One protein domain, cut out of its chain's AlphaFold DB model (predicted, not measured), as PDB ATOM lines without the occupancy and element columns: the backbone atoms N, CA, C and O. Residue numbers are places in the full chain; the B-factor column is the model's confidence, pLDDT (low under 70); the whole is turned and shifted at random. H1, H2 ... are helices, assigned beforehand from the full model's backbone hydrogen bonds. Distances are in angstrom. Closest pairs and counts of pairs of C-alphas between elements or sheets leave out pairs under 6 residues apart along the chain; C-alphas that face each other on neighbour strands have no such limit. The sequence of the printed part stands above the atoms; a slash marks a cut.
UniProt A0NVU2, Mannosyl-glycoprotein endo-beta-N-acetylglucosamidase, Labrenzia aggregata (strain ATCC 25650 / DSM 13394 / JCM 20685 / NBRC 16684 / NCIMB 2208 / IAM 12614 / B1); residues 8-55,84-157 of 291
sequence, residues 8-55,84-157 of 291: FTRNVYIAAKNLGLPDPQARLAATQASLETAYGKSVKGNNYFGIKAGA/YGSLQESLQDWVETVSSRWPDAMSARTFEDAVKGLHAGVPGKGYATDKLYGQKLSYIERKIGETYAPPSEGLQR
ATOM      1  N   PHE A   8     229.431 302.098 293.411       77.25
ATOM      2  CA  PHE A   8     229.117 300.705 293.120       77.25
ATOM      3  C   PHE A   8     230.219 299.730 293.565       77.25
ATOM      4  O   PHE A   8     229.954 298.787 294.309       77.25
ATOM      5  N   THR A   9     231.464 299.963 293.148       79.38
ATOM      6  CA  THR A   9     232.609 299.099 293.465       79.38
ATOM      7  C   THR A   9     232.833 299.023 294.972       79.38
ATOM      8  O   THR A   9     233.044 297.941 295.522       79.38
ATOM      9  N   ARG A  10     232.717 300.168 295.656       77.81
ATOM     10  CA  ARG A  10     232.814 300.245 297.117       77.81
ATOM     11  C   ARG A  10     231.691 299.461 297.797       77.81
ATOM     12  O   ARG A  10     231.958 298.741 298.756       77.81
ATOM     13  N   ASN A  11     230.462 299.569 297.301       79.00
ATOM     14  CA  ASN A  11     229.305 298.876 297.863       79.00
ATOM     15  C   ASN A  11     229.426 297.354 297.712       79.00
ATOM     16  O   ASN A  11     229.142 296.629 298.665       79.00
ATOM     17  N   VAL A  12     229.925 296.863 296.571       85.50
ATOM     18  CA  VAL A  12     230.212 295.428 296.392       85.50
ATOM     19  C   VAL A  12     231.315 294.965 297.346       85.50
ATOM     20  O   VAL A  12     231.154 293.935 297.996       85.50
ATOM     21  N   TYR A  13     232.399 295.737 297.493       86.19
ATOM     22  CA  TYR A  13     233.459 295.426 298.458       86.19
ATOM     23  C   TYR A  13     232.910 295.336 299.892       86.19
ATOM     24  O   TYR A  13     233.172 294.360 300.592       86.19
ATOM     25  N   ILE A  14     232.098 296.308 300.325       80.38
ATOM     26  CA  ILE A  14     231.475 296.302 301.659       80.38
ATOM     27  C   ILE A  14     230.558 295.085 301.826       80.38
ATOM     28  O   ILE A  14     230.637 294.408 302.849       80.38
ATOM     29  N   ALA A  15     229.728 294.765 300.831       79.75
ATOM     30  CA  ALA A  15     228.870 293.583 300.869       79.75
ATOM     31  C   ALA A  15     229.690 292.287 301.006       79.75
ATOM     32  O   ALA A  15     229.358 291.428 301.823       79.75
ATOM     33  N   ALA A  16     230.807 292.181 300.282       87.62
ATOM     34  CA  ALA A  16     231.738 291.058 300.374       87.62
ATOM     35  C   ALA A  16     232.402 290.952 301.752       87.62
ATOM     36  O   ALA A  16     232.452 289.865 302.331       87.62
ATOM     37  N   LYS A  17     232.840 292.076 302.329       88.06
ATOM     38  CA  LYS A  17     233.364 292.113 303.702       88.06
ATOM     39  C   LYS A  17     232.307 291.713 304.734       88.06
ATOM     40  O   LYS A  17     232.625 290.947 305.637       88.06
ATOM     41  N   ASN A  18     231.064 292.168 304.575       80.31
ATOM     42  CA  ASN A  18     229.948 291.808 305.456       80.31
ATOM     43  C   ASN A  18     229.572 290.321 305.355       80.31
ATOM     44  O   ASN A  18     229.074 289.753 306.323       80.31
ATOM     45  N   LEU A  19     229.838 289.685 304.211       81.00
ATOM     46  CA  LEU A  19     229.700 288.239 304.022       81.00
ATOM     47  C   LEU A  19     230.863 287.440 304.651       81.00
ATOM     48  O   LEU A  19     230.846 286.214 304.635       81.00
ATOM     49  N   GLY A  20     231.868 288.115 305.216       83.88
ATOM     50  CA  GLY A  20     233.005 287.487 305.891       83.88
ATOM     51  C   GLY A  20     234.191 287.168 304.980       83.88
ATOM     52  O   GLY A  20     235.123 286.496 305.417       83.88
ATOM     53  N   LEU A  21     234.200 287.651 303.732       89.31
ATOM     54  CA  LEU A  21     235.320 287.407 302.823       89.31
ATOM     55  C   LEU A  21     236.597 288.120 303.314       89.31
ATOM     56  O   LEU A  21     236.541 289.290 303.734       89.31
ATOM     57  N   PRO A  22     237.772 287.467 303.239       90.88
ATOM     58  CA  PRO A  22     239.048 288.139 303.449       90.88
ATOM     59  C   PRO A  22     239.265 289.254 302.414       90.88
ATOM     60  O   PRO A  22     238.593 289.321 301.385       90.88
ATOM     61  N   ASP A  23     240.172 290.184 302.721       87.12
ATOM     62  CA  ASP A  23     240.395 291.385 301.899       87.12
ATOM     63  C   ASP A  23     240.711 291.082 300.414       87.12
ATOM     64  O   ASP A  23     240.034 291.666 299.561       87.12
ATOM     65  N   PRO A  24     241.598 290.122 300.063       92.25
ATOM     66  CA  PRO A  24     241.864 289.781 298.662       92.25
ATOM     67  C   PRO A  24     240.620 289.334 297.887       92.25
ATOM     68  O   PRO A  24     240.386 289.790 296.769       92.25
ATOM     69  N   GLN A  25     239.783 288.483 298.486       97.06
ATOM     70  CA  GLN A  25     238.572 287.963 297.846       97.06
ATOM     71  C   GLN A  25     237.473 289.025 297.765       97.06
ATOM     72  O   GLN A  25     236.735 289.067 296.783       97.06
ATOM     73  N   ALA A  26     237.374 289.921 298.751       92.81
ATOM     74  CA  ALA A  26     236.433 291.037 298.694       92.81
ATOM     75  C   ALA A  26     236.791 292.037 297.582       92.81
ATOM     76  O   ALA A  26     235.908 292.510 296.863       92.81
ATOM     77  N   ARG A  27     238.086 292.319 297.399       92.38
ATOM     78  CA  ARG A  27     238.609 293.100 296.266       92.38
ATOM     79  C   ARG A  27     238.375 292.393 294.934       92.38
ATOM     80  O   ARG A  27     237.909 293.013 293.978       92.38
ATOM     81  N   LEU A  28     238.602 291.079 294.880       96.19
ATOM     82  CA  LEU A  28     238.307 290.274 293.694       96.19
ATOM     83  C   LEU A  28     236.827 290.371 293.301       96.19
ATOM     84  O   LEU A  28     236.522 290.710 292.160       96.19
ATOM     85  N   ALA A  29     235.909 290.185 294.251       96.38
ATOM     86  CA  ALA A  29     234.477 290.329 294.004       96.38
ATOM     87  C   ALA A  29     234.124 291.734 293.481       96.38
ATOM     88  O   ALA A  29     233.414 291.876 292.486       96.38
ATOM     89  N   ALA A  30     234.646 292.784 294.119       90.88
ATOM     90  CA  ALA A  30     234.370 294.165 293.731       90.88
ATOM     91  C   ALA A  30     234.883 294.504 292.323       90.88
ATOM     92  O   ALA A  30     234.178 295.148 291.539       90.88
ATOM     93  N   THR A  31     236.096 294.063 291.989       91.06
ATOM     94  CA  THR A  31     236.718 294.306 290.679       91.06
ATOM     95  C   THR A  31     236.023 293.525 289.572       91.06
ATOM     96  O   THR A  31     235.709 294.120 288.541       91.06
ATOM     97  N   GLN A  32     235.687 292.249 289.801       95.00
ATOM     98  CA  GLN A  32     234.903 291.453 288.856       95.00
ATOM     99  C   GLN A  32     233.529 292.074 288.638       95.00
ATOM    100  O   GLN A  32     233.191 292.399 287.506       95.00
ATOM    101  N   ALA A  33     232.777 292.363 289.703       90.75
ATOM    102  CA  ALA A  33     231.452 292.955 289.557       90.75
ATOM    103  C   ALA A  33     231.483 294.282 288.786       90.75
ATOM    104  O   ALA A  33     230.598 294.575 287.980       90.75
ATOM    105  N   SER A  34     232.523 295.084 289.012       84.94
ATOM    106  CA  SER A  34     232.730 296.346 288.302       84.94
ATOM    107  C   SER A  34     233.043 296.135 286.826       84.94
ATOM    108  O   SER A  34     232.498 296.852 285.988       84.94
ATOM    109  N   LEU A  35     233.894 295.162 286.502       82.94
ATOM    110  CA  LEU A  35     234.218 294.824 285.122       82.94
ATOM    111  C   LEU A  35     232.980 294.327 284.378       82.94
ATOM    112  O   LEU A  35     232.664 294.847 283.307       82.94
ATOM    113  N   GLU A  36     232.272 293.364 284.967       82.69
ATOM    114  CA  GLU A  36     231.140 292.719 284.315       82.69
ATOM    115  C   GLU A  36     230.031 293.737 284.055       82.69
ATOM    116  O   GLU A  36     229.576 293.866 282.929       82.69
ATOM    117  N   THR A  37     229.656 294.547 285.050       78.62
ATOM    118  CA  THR A  37     228.474 295.431 284.983       78.62
ATOM    119  C   THR A  37     228.743 296.847 284.471       78.62
ATOM    120  O   THR A  37     227.878 297.725 284.580       78.62
ATOM    121  N   ALA A  38     229.949 297.112 283.960       78.62
ATOM    122  CA  ALA A  38     230.420 298.465 283.658       78.62
ATOM    123  C   ALA A  38     230.254 299.423 284.853       78.62
ATOM    124  O   ALA A  38     229.741 300.540 284.728       78.62
ATOM    125  N   TYR A  39     230.700 298.966 286.024       77.06
ATOM    126  CA  TYR A  39     230.580 299.643 287.311       77.06
ATOM    127  C   TYR A  39     229.119 299.955 287.691       77.06
ATOM    128  O   TYR A  39     228.779 301.087 288.037       77.06
ATOM    129  N   GLY A  40     228.238 298.962 287.573       74.31
ATOM    130  CA  GLY A  40     226.824 299.056 287.942       74.31
ATOM    131  C   GLY A  40     225.919 299.719 286.902       74.31
ATOM    132  O   GLY A  40     224.707 299.762 287.097       74.31
ATOM    133  N   LYS A  41     226.461 300.209 285.780       71.94
ATOM    134  CA  LYS A  41     225.670 300.858 284.717       71.94
ATOM    135  C   LYS A  41     224.778 299.884 283.950       71.94
ATOM    136  O   LYS A  41     223.761 300.298 283.402       71.94
ATOM    137  N   SER A  42     225.166 298.615 283.879       76.06
ATOM    138  CA  SER A  42     224.425 297.572 283.172       76.06
ATOM    139  C   SER A  42     224.366 296.319 284.035       76.06
ATOM    140  O   SER A  42     225.286 295.506 284.050       76.06
ATOM    141  N   VAL A  43     223.276 296.180 284.787       79.25
ATOM    142  CA  VAL A  43     223.006 295.008 285.625       79.25
ATOM    143  C   VAL A  43     221.766 294.309 285.089       79.25
ATOM    144  O   VAL A  43     220.662 294.851 285.135       79.25
ATOM    145  N   LYS A  44     221.928 293.079 284.594       80.69
ATOM    146  CA  LYS A  44     220.815 292.276 284.071       80.69
ATOM    147  C   LYS A  44     220.393 291.232 285.095       80.69
ATOM    148  O   LYS A  44     221.179 290.371 285.482       80.69
ATOM    149  N   GLY A  45     219.138 291.294 285.546       86.56
ATOM    150  CA  GLY A  45     218.547 290.320 286.475       86.56
ATOM    151  C   GLY A  45     219.357 290.103 287.758       86.56
ATOM    152  O   GLY A  45     219.463 288.970 288.225       86.56
ATOM    153  N   ASN A  46     219.950 291.177 288.289       89.75
ATOM    154  CA  ASN A  46     220.828 291.163 289.463       89.75
ATOM    155  C   ASN A  46     222.038 290.224 289.352       89.75
ATOM    156  O   ASN A  46     222.571 289.827 290.376       89.75
ATOM    157  N   ASN A  47     222.472 289.841 288.148       92.25
ATOM    158  CA  ASN A  47     223.687 289.052 287.965       92.25
ATOM    159  C   ASN A  47     224.886 289.988 287.826       92.25
ATOM    160  O   ASN A  47     225.168 290.494 286.741       92.25
ATOM    161  N   TYR A  48     225.561 290.237 288.944       92.69
ATOM    162  CA  TYR A  48     226.666 291.192 288.995       92.69
ATOM    163  C   TYR A  48     227.987 290.600 288.504       92.69
ATOM    164  O   TYR A  48     228.917 291.351 288.258       92.69
ATOM    165  N   PHE A  49     228.068 289.281 288.329       94.75
ATOM    166  CA  PHE A  49     229.316 288.569 288.044       94.75
ATOM    167  C   PHE A  49     229.289 287.817 286.707       94.75
ATOM    168  O   PHE A  49     230.172 287.018 286.431       94.75
ATOM    169  N   GLY A  50     228.256 288.011 285.883       90.00
ATOM    170  CA  GLY A  50     228.157 287.338 284.585       90.00
ATOM    171  C   GLY A  50     228.101 285.807 284.676       90.00
ATOM    172  O   GLY A  50     228.491 285.118 283.737       90.00
ATOM    173  N   ILE A  51     227.614 285.238 285.787       91.38
ATOM    174  CA  ILE A  51     227.636 283.782 285.981       91.38
ATOM    175  C   ILE A  51     226.609 283.121 285.060       91.38
ATOM    176  O   ILE A  51     225.400 283.374 285.149       91.38
ATOM    177  N   LYS A  52     227.096 282.234 284.193       90.25
ATOM    178  CA  LYS A  52     226.270 281.441 283.281       90.25
ATOM    179  C   LYS A  52     225.446 280.383 284.020       90.25
ATOM    180  O   LYS A  52     225.873 279.787 285.018       90.25
ATOM    181  N   ALA A  53     224.250 280.124 283.509       92.56
ATOM    182  CA  ALA A  53     223.362 279.065 283.967       92.56
ATOM    183  C   ALA A  53     223.704 277.756 283.238       92.56
ATOM    184  O   ALA A  53     223.125 277.431 282.205       92.56
ATOM    185  N   GLY A  54     224.663 277.002 283.786       87.12
ATOM    186  CA  GLY A  54     225.004 275.668 283.283       87.12
ATOM    187  C   GLY A  54     223.903 274.630 283.536       87.12
ATOM    188  O   GLY A  54     222.935 274.890 284.248       87.12
ATOM    189  N   ALA A  55     224.076 273.414 283.011       87.50
ATOM    190  CA  ALA A  55     223.075 272.339 283.093       87.50
ATOM    191  C   ALA A  55     222.656 271.952 284.530       87.50
ATOM    192  O   ALA A  55     221.539 271.479 284.755       87.50
ATOM    193  N   TYR A  84     219.048 286.587 289.864       90.88
ATOM    194  CA  TYR A  84     218.967 286.669 291.320       90.88
ATOM    195  C   TYR A  84     217.925 287.695 291.774       90.88
ATOM    196  O   TYR A  84     217.487 288.565 291.008       90.88
ATOM    197  N   GLY A  85     217.509 287.596 293.033       81.94
ATOM    198  CA  GLY A  85     216.641 288.559 293.705       81.94
ATOM    199  C   GLY A  85     217.377 289.816 294.170       81.94
ATOM    200  O   GLY A  85     216.765 290.878 294.247       81.94
ATOM    201  N   SER A  86     218.686 289.729 294.431       83.56
ATOM    202  CA  SER A  86     219.478 290.835 294.985       83.56
ATOM    203  C   SER A  86     220.979 290.712 294.684       83.56
ATOM    204  O   SER A  86     221.450 289.670 294.226       83.56
ATOM    205  N   LEU A  87     221.743 291.772 294.984       85.62
ATOM    206  CA  LEU A  87     223.212 291.731 295.004       85.62
ATOM    207  C   LEU A  87     223.737 290.670 295.980       85.62
ATOM    208  O   LEU A  87     224.676 289.958 295.646       85.62
ATOM    209  N   GLN A  88     223.115 290.544 297.155       87.19
ATOM    210  CA  GLN A  88     223.537 289.594 298.184       87.19
ATOM    211  C   GLN A  88     223.448 288.148 297.682       87.19
ATOM    212  O   GLN A  88     224.405 287.397 297.833       87.19
ATOM    213  N   GLU A  89     222.338 287.784 297.031       86.38
ATOM    214  CA  GLU A  89     222.165 286.454 296.426       86.38
ATOM    215  C   GLU A  89     223.185 286.200 295.308       86.38
ATOM    216  O   GLU A  89     223.787 285.132 295.245       86.38
ATOM    217  N   SER A  90     223.422 287.194 294.444       93.69
ATOM    218  CA  SER A  90     224.411 287.071 293.367       93.69
ATOM    219  C   SER A  90     225.835 286.907 293.899       93.69
ATOM    220  O   SER A  90     226.615 286.160 293.318       93.69
ATOM    221  N   LEU A  91     226.174 287.600 294.987       94.19
ATOM    222  CA  LEU A  91     227.480 287.529 295.633       94.19
ATOM    223  C   LEU A  91     227.672 286.208 296.387       94.19
ATOM    224  O   LEU A  91     228.754 285.636 296.321       94.19
ATOM    225  N   GLN A  92     226.639 285.695 297.057       94.75
ATOM    226  CA  GLN A  92     226.674 284.365 297.680       94.75
ATOM    227  C   GLN A  92     226.923 283.272 296.635       94.75
ATOM    228  O   GLN A  92     227.839 282.470 296.791       94.75
ATOM    229  N   ASP A  93     226.193 283.307 295.519       96.62
ATOM    230  CA  ASP A  93     226.389 282.349 294.428       96.62
ATOM    231  C   ASP A  93     227.749 282.520 293.725       96.62
ATOM    232  O   ASP A  93     228.347 281.546 293.259       96.62
ATOM    233  N   TRP A  94     228.285 283.745 293.677       97.81
ATOM    234  CA  TRP A  94     229.665 283.984 293.251       97.81
ATOM    235  C   TRP A  94     230.662 283.299 294.187       97.81
ATOM    236  O   TRP A  94     231.533 282.583 293.696       97.81
ATOM    237  N   VAL A  95     230.506 283.426 295.510       97.75
ATOM    238  CA  VAL A  95     231.370 282.735 296.483       97.75
ATOM    239  C   VAL A  95     231.311 281.223 296.283       97.75
ATOM    240  O   VAL A  95     232.361 280.586 296.203       97.75
ATOM    241  N   GLU A  96     230.116 280.644 296.159       96.44
ATOM    242  CA  GLU A  96     229.941 279.204 295.929       96.44
ATOM    243  C   GLU A  96     230.596 278.756 294.617       96.44
ATOM    244  O   GLU A  96     231.351 277.780 294.577       96.44
ATOM    245  N   THR A  97     230.359 279.509 293.540       95.25
ATOM    246  CA  THR A  97     230.898 279.207 292.212       95.25
ATOM    247  C   THR A  97     232.423 279.276 292.204       95.25
ATOM    248  O   THR A  97     233.068 278.355 291.694       95.25
ATOM    249  N   VAL A  98     233.010 280.331 292.776       96.44
ATOM    250  CA  VAL A  98     234.467 280.512 292.799       96.44
ATOM    251  C   VAL A  98     235.132 279.527 293.751       96.44
ATOM    252  O   VAL A  98     236.132 278.927 293.376       96.44
ATOM    253  N   SER A  99     234.538 279.244 294.910       96.12
ATOM    254  CA  SER A  99     235.052 278.219 295.832       96.12
ATOM    255  C   SER A  99     235.066 276.827 295.209       96.12
ATOM    256  O   SER A  99     236.002 276.063 295.430       96.12
ATOM    257  N   SER A 100     234.046 276.493 294.413       94.81
ATOM    258  CA  SER A 100     233.956 275.186 293.762       94.81
ATOM    259  C   SER A 100     234.889 275.049 292.556       94.81
ATOM    260  O   SER A 100     235.457 273.977 292.355       94.81
ATOM    261  N   ARG A 101     235.023 276.093 291.729       94.00
ATOM    262  CA  ARG A 101     235.744 276.008 290.445       94.00
ATOM    263  C   ARG A 101     237.177 276.522 290.490       94.00
ATOM    264  O   ARG A 101     238.011 276.019 289.745       94.00
ATOM    265  N   TRP A 102     237.446 277.498 291.348       96.81
ATOM    266  CA  TRP A 102     238.731 278.188 291.475       96.81
ATOM    267  C   TRP A 102     239.120 278.307 292.958       96.81
ATOM    268  O   TRP A 102     239.258 279.418 293.478       96.81
ATOM    269  N   PRO A 103     239.292 277.177 293.675       97.19
ATOM    270  CA  PRO A 103     239.631 277.193 295.101       97.19
ATOM    271  C   PRO A 103     240.943 277.944 295.394       97.19
ATOM    272  O   PRO A 103     241.087 278.556 296.455       97.19
ATOM    273  N   ASP A 104     241.871 277.979 294.436       96.75
ATOM    274  CA  ASP A 104     243.112 278.754 294.525       96.75
ATOM    275  C   ASP A 104     242.838 280.264 294.625       96.75
ATOM    276  O   ASP A 104     243.496 280.965 295.392       96.75
ATOM    277  N   ALA A 105     241.809 280.774 293.934       97.19
ATOM    278  CA  ALA A 105     241.400 282.173 294.054       97.19
ATOM    279  C   ALA A 105     240.844 282.488 295.457       97.19
ATOM    280  O   ALA A 105     241.093 283.559 296.017       97.19
ATOM    281  N   MET A 106     240.124 281.533 296.055       96.94
ATOM    282  CA  MET A 106     239.516 281.693 297.382       96.94
ATOM    283  C   MET A 106     240.500 281.527 298.541       96.94
ATOM    284  O   MET A 106     240.263 282.074 299.616       96.94
ATOM    285  N   SER A 107     241.601 280.803 298.337       95.75
ATOM    286  CA  SER A 107     242.652 280.592 299.346       95.75
ATOM    287  C   SER A 107     243.837 281.558 299.217       95.75
ATOM    288  O   SER A 107     244.738 281.562 300.063       95.75
ATOM    289  N   ALA A 108     243.836 282.399 298.181       94.81
ATOM    290  CA  ALA A 108     244.888 283.367 297.918       94.81
ATOM    291  C   ALA A 108     245.074 284.384 299.055       94.81
ATOM    292  O   ALA A 108     244.115 284.903 299.632       94.81
ATOM    293  N   ARG A 109     246.342 284.708 299.333       92.69
ATOM    294  CA  ARG A 109     246.747 285.681 300.366       92.69
ATOM    295  C   ARG A 109     246.856 287.112 299.845       92.69
ATOM    296  O   ARG A 109     246.871 288.045 300.640       92.69
ATOM    297  N   THR A 110     246.957 287.274 298.531       91.25
ATOM    298  CA  THR A 110     247.087 288.561 297.843       91.25
ATOM    299  C   THR A 110     246.029 288.662 296.753       91.25
ATOM    300  O   THR A 110     245.503 287.644 296.295       91.25
ATOM    301  N   PHE A 111     245.699 289.885 296.337       90.69
ATOM    302  CA  PHE A 111     244.768 290.094 295.232       90.69
ATOM    303  C   PHE A 111     245.325 289.508 293.929       90.69
ATOM    304  O   PHE A 111     244.608 288.854 293.176       90.69
ATOM    305  N   GLU A 112     246.623 289.685 293.688       90.06
ATOM    306  CA  GLU A 112     247.320 289.180 292.510       90.06
ATOM    307  C   GLU A 112     247.236 287.655 292.421       90.06
ATOM    308  O   GLU A 112     246.973 287.111 291.348       90.06
ATOM    309  N   ASP A 113     247.423 286.955 293.542       92.62
ATOM    310  CA  ASP A 113     247.287 285.500 293.574       92.62
ATOM    311  C   ASP A 113     245.823 285.070 293.430       92.62
ATOM    312  O   ASP A 113     245.549 284.072 292.764       92.62
ATOM    313  N   ALA A 114     244.875 285.859 293.953       96.00
ATOM    314  CA  ALA A 114     243.448 285.603 293.776       96.00
ATOM    315  C   ALA A 114     243.051 285.688 292.291       96.00
ATOM    316  O   ALA A 114     242.364 284.810 291.771       96.00
ATOM    317  N   VAL A 115     243.562 286.697 291.575       93.12
ATOM    318  CA  VAL A 115     243.377 286.854 290.124       93.12
ATOM    319  C   VAL A 115     244.029 285.709 289.346       93.12
ATOM    320  O   VAL A 115     243.405 285.166 288.432       93.12
ATOM    321  N   LYS A 116     245.257 285.299 289.695       92.44
ATOM    322  CA  LYS A 116     245.918 284.143 289.052       92.44
ATOM    323  C   LYS A 116     245.125 282.851 289.250       92.44
ATOM    324  O   LYS A 116     245.024 282.057 288.313       92.44
ATOM    325  N   GLY A 117     244.536 282.669 290.433       95.56
ATOM    326  CA  GLY A 117     243.706 281.513 290.777       95.56
ATOM    327  C   GLY A 117     242.443 281.368 289.921       95.56
ATOM    328  O   GLY A 117     241.891 280.276 289.839       95.56
ATOM    329  N   LEU A 118     242.000 282.426 289.228       94.94
ATOM    330  CA  LEU A 118     240.882 282.355 288.276       94.94
ATOM    331  C   LEU A 118     241.251 281.703 286.936       94.94
ATOM    332  O   LEU A 118     240.362 281.438 286.124       94.94
ATOM    333  N   HIS A 119     242.546 281.501 286.664       92.06
ATOM    334  CA  HIS A 119     243.065 280.891 285.434       92.06
ATOM    335  C   HIS A 119     242.479 281.487 284.139       92.06
ATOM    336  O   HIS A 119     242.237 280.771 283.166       92.06
ATOM    337  N   ALA A 120     242.197 282.794 284.126       80.25
ATOM    338  CA  ALA A 120     241.581 283.449 282.978       80.25
ATOM    339  C   ALA A 120     242.447 283.324 281.711       80.25
ATOM    340  O   ALA A 120     243.673 283.238 281.776       80.25
ATOM    341  N   GLY A 121     241.796 283.283 280.550       72.94
ATOM    342  CA  GLY A 121     242.436 283.018 279.262       72.94
ATOM    343  C   GLY A 121     242.660 281.532 278.957       72.94
ATOM    344  O   GLY A 121     243.156 281.217 277.878       72.94
ATOM    345  N   VAL A 122     242.291 280.614 279.864       80.94
ATOM    346  CA  VAL A 122     242.363 279.160 279.639       80.94
ATOM    347  C   VAL A 122     240.974 278.616 279.274       80.94
ATOM    348  O   VAL A 122     240.108 278.528 280.150       80.94
ATOM    349  N   PRO A 123     240.724 278.207 278.016       76.56
ATOM    350  CA  PRO A 123     239.428 277.672 277.607       76.56
ATOM    351  C   PRO A 123     238.978 276.488 278.473       76.56
ATOM    352  O   PRO A 123     239.757 275.583 278.773       76.56
ATOM    353  N   GLY A 124     237.718 276.513 278.909       77.44
ATOM    354  CA  GLY A 124     237.103 275.452 279.716       77.44
ATOM    355  C   GLY A 124     237.591 275.337 281.168       77.44
ATOM    356  O   GLY A 124     237.005 274.568 281.926       77.44
ATOM    357  N   LYS A 125     238.625 276.088 281.574       83.81
ATOM    358  CA  LYS A 125     239.166 276.076 282.947       83.81
ATOM    359  C   LYS A 125     239.171 277.449 283.613       83.81
ATOM    360  O   LYS A 125     239.071 277.521 284.830       83.81
ATOM    361  N   GLY A 126     239.308 278.518 282.837       86.00
ATOM    362  CA  GLY A 126     239.357 279.887 283.327       86.00
ATOM    363  C   GLY A 126     237.983 280.492 283.575       86.00
ATOM    364  O   GLY A 126     236.992 280.074 282.974       86.00
ATOM    365  N   TYR A 127     237.938 281.515 284.428       87.25
ATOM    366  CA  TYR A 127     236.726 282.310 284.657       87.25
ATOM    367  C   TYR A 127     236.231 283.005 283.381       87.25
ATOM    368  O   TYR A 127     235.034 283.047 283.111       87.25
ATOM    369  N   ALA A 128     237.168 283.511 282.578       84.12
ATOM    370  CA  ALA A 128     236.916 284.166 281.301       84.12
ATOM    371  C   ALA A 128     237.863 283.615 280.226       84.12
ATOM    372  O   ALA A 128     238.992 283.227 280.537       84.12
ATOM    373  N   THR A 129     237.431 283.617 278.962       77.00
ATOM    374  CA  THR A 129     238.295 283.294 277.808       77.00
ATOM    375  C   THR A 129     239.188 284.465 277.391       77.00
ATOM    376  O   THR A 129     240.191 284.264 276.711       77.00
ATOM    377  N   ASP A 130     238.878 285.674 277.864       74.94
ATOM    378  CA  ASP A 130     239.687 286.874 277.670       74.94
ATOM    379  C   ASP A 130     241.069 286.735 278.334       74.94
ATOM    380  O   ASP A 130     241.200 286.655 279.560       74.94
ATOM    381  N   LYS A 131     242.124 286.757 277.515       74.56
ATOM    382  CA  LYS A 131     243.522 286.661 277.966       74.56
ATOM    383  C   LYS A 131     243.980 287.881 278.772       74.56
ATOM    384  O   LYS A 131     244.939 287.778 279.534       74.56
ATOM    385  N   LEU A 132     243.309 289.023 278.624       76.62
ATOM    386  CA  LEU A 132     243.611 290.265 279.342       76.62
ATOM    387  C   LEU A 132     242.766 290.435 280.612       76.62
ATOM    388  O   LEU A 132     242.917 291.438 281.311       76.62
ATOM    389  N   TYR A 133     241.906 289.470 280.954       79.75
ATOM    390  CA  TYR A 133     240.977 289.577 282.084       79.75
ATOM    391  C   TYR A 133     241.680 289.940 283.399       79.75
ATOM    392  O   TYR A 133     241.309 290.905 284.062       79.75
ATOM    393  N   GLY A 134     242.767 289.239 283.745       81.44
ATOM    394  CA  GLY A 134     243.518 289.524 284.972       81.44
ATOM    395  C   GLY A 134     244.155 290.919 284.997       81.44
ATOM    396  O   GLY A 134     244.199 291.566 286.047       81.44
ATOM    397  N   GLN A 135     244.583 291.431 283.838       78.69
ATOM    398  CA  GLN A 135     245.125 292.789 283.715       78.69
ATOM    399  C   GLN A 135     244.024 293.838 283.912       78.69
ATOM    400  O   GLN A 135     244.240 294.831 284.607       78.69
ATOM    401  N   LYS A 136     242.822 293.592 283.374       78.62
ATOM    402  CA  LYS A 136     241.642 294.446 283.581       78.62
ATOM    403  C   LYS A 136     241.246 294.504 285.056       78.62
ATOM    404  O   LYS A 136     241.042 295.598 285.577       78.62
ATOM    405  N   LEU A 137     241.212 293.363 285.749       85.25
ATOM    406  CA  LEU A 137     240.934 293.327 287.190       85.25
ATOM    407  C   LEU A 137     241.987 294.094 287.994       85.25
ATOM    408  O   LEU A 137     241.630 294.924 288.823       85.25
ATOM    409  N   SER A 138     243.271 293.892 287.690       79.75
ATOM    410  CA  SER A 138     244.378 294.608 288.342       79.75
ATOM    411  C   SER A 138     244.311 296.120 288.112       79.75
ATOM    412  O   SER A 138     244.611 296.907 289.007       79.75
ATOM    413  N   TYR A 139     243.881 296.554 286.927       76.75
ATOM    414  CA  TYR A 139     243.663 297.968 286.632       76.75
ATOM    415  C   TYR A 139     242.513 298.564 287.457       76.75
ATOM    416  O   TYR A 139     242.646 299.663 287.997       76.75
ATOM    417  N   ILE A 140     241.392 297.844 287.582       77.12
ATOM    418  CA  ILE A 140     240.266 298.279 288.421       77.12
ATOM    419  C   ILE A 140     240.693 298.323 289.889       77.12
ATOM    420  O   ILE A 140     240.423 299.316 290.559       77.12
ATOM    421  N   GLU A 141     241.401 297.298 290.365       80.12
ATOM    422  CA  GLU A 141     241.899 297.223 291.740       80.12
ATOM    423  C   GLU A 141     242.800 298.401 292.079       80.12
ATOM    424  O   GLU A 141     242.629 299.074 293.093       80.12
ATOM    425  N   ARG A 142     243.720 298.725 291.174       67.69
ATOM    426  CA  ARG A 142     244.569 299.896 291.336       67.69
ATOM    427  C   ARG A 142     243.782 301.191 291.403       67.69
ATOM    428  O   ARG A 142     244.146 302.032 292.205       67.69
ATOM    429  N   LYS A 143     242.695 301.362 290.648       63.50
ATOM    430  CA  LYS A 143     241.839 302.550 290.810       63.50
ATOM    431  C   LYS A 143     241.199 302.615 292.191       63.50
ATOM    432  O   LYS A 143     241.084 303.703 292.739       63.50
ATOM    433  N   ILE A 144     240.823 301.470 292.762       63.12
ATOM    434  CA  ILE A 144     240.339 301.394 294.147       63.12
ATOM    435  C   ILE A 144     241.466 301.828 295.111       63.12
ATOM    436  O   ILE A 144     241.228 302.646 296.002       63.12
ATOM    437  N   GLY A 145     242.695 301.336 294.905       55.06
ATOM    438  CA  GLY A 145     243.872 301.595 295.751       55.06
ATOM    439  C   GLY A 145     244.574 302.955 295.573       55.06
ATOM    440  O   GLY A 145     245.121 303.479 296.535       55.06
ATOM    441  N   GLU A 146     244.531 303.575 294.390       48.00
ATOM    442  CA  GLU A 146     245.172 304.866 294.046       48.00
ATOM    443  C   GLU A 146     244.483 306.074 294.693       48.00
ATOM    444  O   GLU A 146     245.006 307.185 294.678       48.00
ATOM    445  N   THR A 147     243.377 305.839 295.394       47.06
ATOM    446  CA  THR A 147     242.875 306.756 296.423       47.06
ATOM    447  C   THR A 147     243.817 306.833 297.651       47.06
ATOM    448  O   THR A 147     243.525 307.590 298.575       47.06
ATOM    449  N   TYR A 148     244.945 306.088 297.675       37.31
ATOM    450  CA  TYR A 148     245.907 306.010 298.792       37.31
ATOM    451  C   TYR A 148     247.429 305.979 298.455       37.31
ATOM    452  O   TYR A 148     248.211 305.970 299.404       37.31
ATOM    453  N   ALA A 149     247.915 306.014 297.197       31.05
ATOM    454  CA  ALA A 149     249.368 306.154 296.906       31.05
ATOM    455  C   ALA A 149     249.707 306.563 295.444       31.05
ATOM    456  O   ALA A 149     248.961 306.195 294.536       31.05
ATOM    457  N   PRO A 150     250.839 307.265 295.184       33.28
ATOM    458  CA  PRO A 150     251.313 307.596 293.832       33.28
ATOM    459  C   PRO A 150     251.945 306.394 293.080       33.28
ATOM    460  O   PRO A 150     252.428 305.452 293.710       33.28
ATOM    461  N   PRO A 151     251.974 306.416 291.728       38.97
ATOM    462  CA  PRO A 151     252.310 305.256 290.893       38.97
ATOM    463  C   PRO A 151     253.812 304.907 290.869       38.97
ATOM    464  O   PRO A 151     254.663 305.779 290.691       38.97
ATOM    465  N   SER A 152     254.141 303.610 290.966       45.66
ATOM    466  CA  SER A 152     255.519 303.088 290.903       45.66
ATOM    467  C   SER A 152     256.145 303.187 289.499       45.66
ATOM    468  O   SER A 152     255.443 303.235 288.489       45.66
ATOM    469  N   GLU A 153     257.481 303.171 289.390       42.31
ATOM    470  CA  GLU A 153     258.187 303.220 288.092       42.31
ATOM    471  C   GLU A 153     257.826 302.058 287.149       42.31
ATOM    472  O   GLU A 153     257.742 302.241 285.931       42.31
ATOM    473  N   GLY A 154     257.561 300.866 287.699       40.53
ATOM    474  CA  GLY A 154     257.077 299.716 286.928       40.53
ATOM    475  C   GLY A 154     255.712 299.978 286.282       40.53
ATOM    476  O   GLY A 154     255.447 299.533 285.168       40.53
ATOM    477  N   LEU A 155     254.885 300.790 286.935       39.75
ATOM    478  CA  LEU A 155     253.573 301.218 286.464       39.75
ATOM    479  C   LEU A 155     253.662 302.250 285.352       39.75
ATOM    480  O   LEU A 155     252.916 302.184 284.383       39.75
ATOM    481  N   GLN A 156     254.606 303.183 285.469       42.66
ATOM    482  CA  GLN A 156     254.878 304.148 284.409       42.66
ATOM    483  C   GLN A 156     255.398 303.445 283.151       42.66
ATOM    484  O   GLN A 156     255.076 303.848 282.038       42.66
ATOM    485  N   ARG A 157     256.172 302.363 283.313       43.38
ATOM    486  CA  ARG A 157     256.592 301.505 282.199       43.38
ATOM    487  C   ARG A 157     255.404 300.774 281.571       43.38
ATOM    488  O   ARG A 157     255.235 300.872 280.362       43.38
TER     489      ARG A 157
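This is residues 8 to 55 and 84 to 157 of the 291 residues of the protein "Mannosyl-glycoprotein endo-beta-N-acetylglucosamidase" of Labrenzia aggregata (strain ATCC 25650 / DSM 13394 / JCM 20685 / NBRC 16684 / NCIMB 2208 / IAM 12614 / B1) (UniProt A0NVU2). One helix, H2, makes the core of the body, and H3, H4, H5 and H6 go round it in a horseshoe; H1 folds against H2 as a helical hairpin at the horseshoe's open side. Beyond H6 a thin tail sticks out, residues 145 to 150 and 152 to 157, with little H7 at its tip. The printed part has 122 residues with seven named helices, H1 to H7 in order, and no named strand: all helix. It is compact, with a radius of gyration of the C-alphas of 14.0 A, though its outline is elongated, 46 by 30 by 26 A.

H1, residues 8 to 18, touches H2, residues 23 to 36; the closest C-alphas are those of Tyr 13 and Ala 30, 5.0 A apart. They form a hairpin and run opposite ways at a tilt of 35.3 degrees, only just steep. H3, residues 87 to 101, is close to H2 but not clearly touching, with the C-alphas of Ala 29 and Leu 91 the closest at 7.7 A. H3 touches H4, residues 103 to 107, only at the corner, with the C-alphas of Ser 99 and Met 106 closest at 5.9 A. H4 touches H5, residues 111 to 117, at Ala 105 and Ala 114, the closest C-alphas, 4.0 A apart. H2 touches H5 with residues 24 to 28 alone; the closest C-alphas are those of Pro 24 and Phe 111, 4.5 A apart, and the lines are only just about perpendicular at 71 degrees. H6, residues 133 to 145, touches H2 with residues 136 to 141 alone, at a steep tilt of 66 degrees, opposite ways, the C-alphas of Thr 31 and Leu 137 being closest at 5.6 A. H5 and H6 form a hairpin at a shallow tilt of 16 degrees, opposite ways, the closest C-alphas being those of Val 115 and Gly 134, 5.8 A apart. H7, residues 153 to 157, touches no helix. In H1 to H7 every O i to N i+4 pair is within hydrogen-bond range.

H1 begins at C-alpha 8, (229.117, 300.705, 293.120), and is 15.2 A long. H2 is 19.9 A, H3 20.6 A and H6 18.4 A. H5 begins at C-alpha 111, (244.768, 290.094, 295.232). H7 ends at C-alpha 157, (256.592, 301.505, 282.199).

The C-alphas of Ala 55 and Glu 153, the two farthest apart, are 47.0 A apart. Residues 56 to 83 are cut out, and C-alphas 55 and 84 are 17.0 A apart across the cut. The link from H5 to H6 is long, 15 residues. The mean pLDDT of the printed part is 81.8; residues 142 to 157 are under 70.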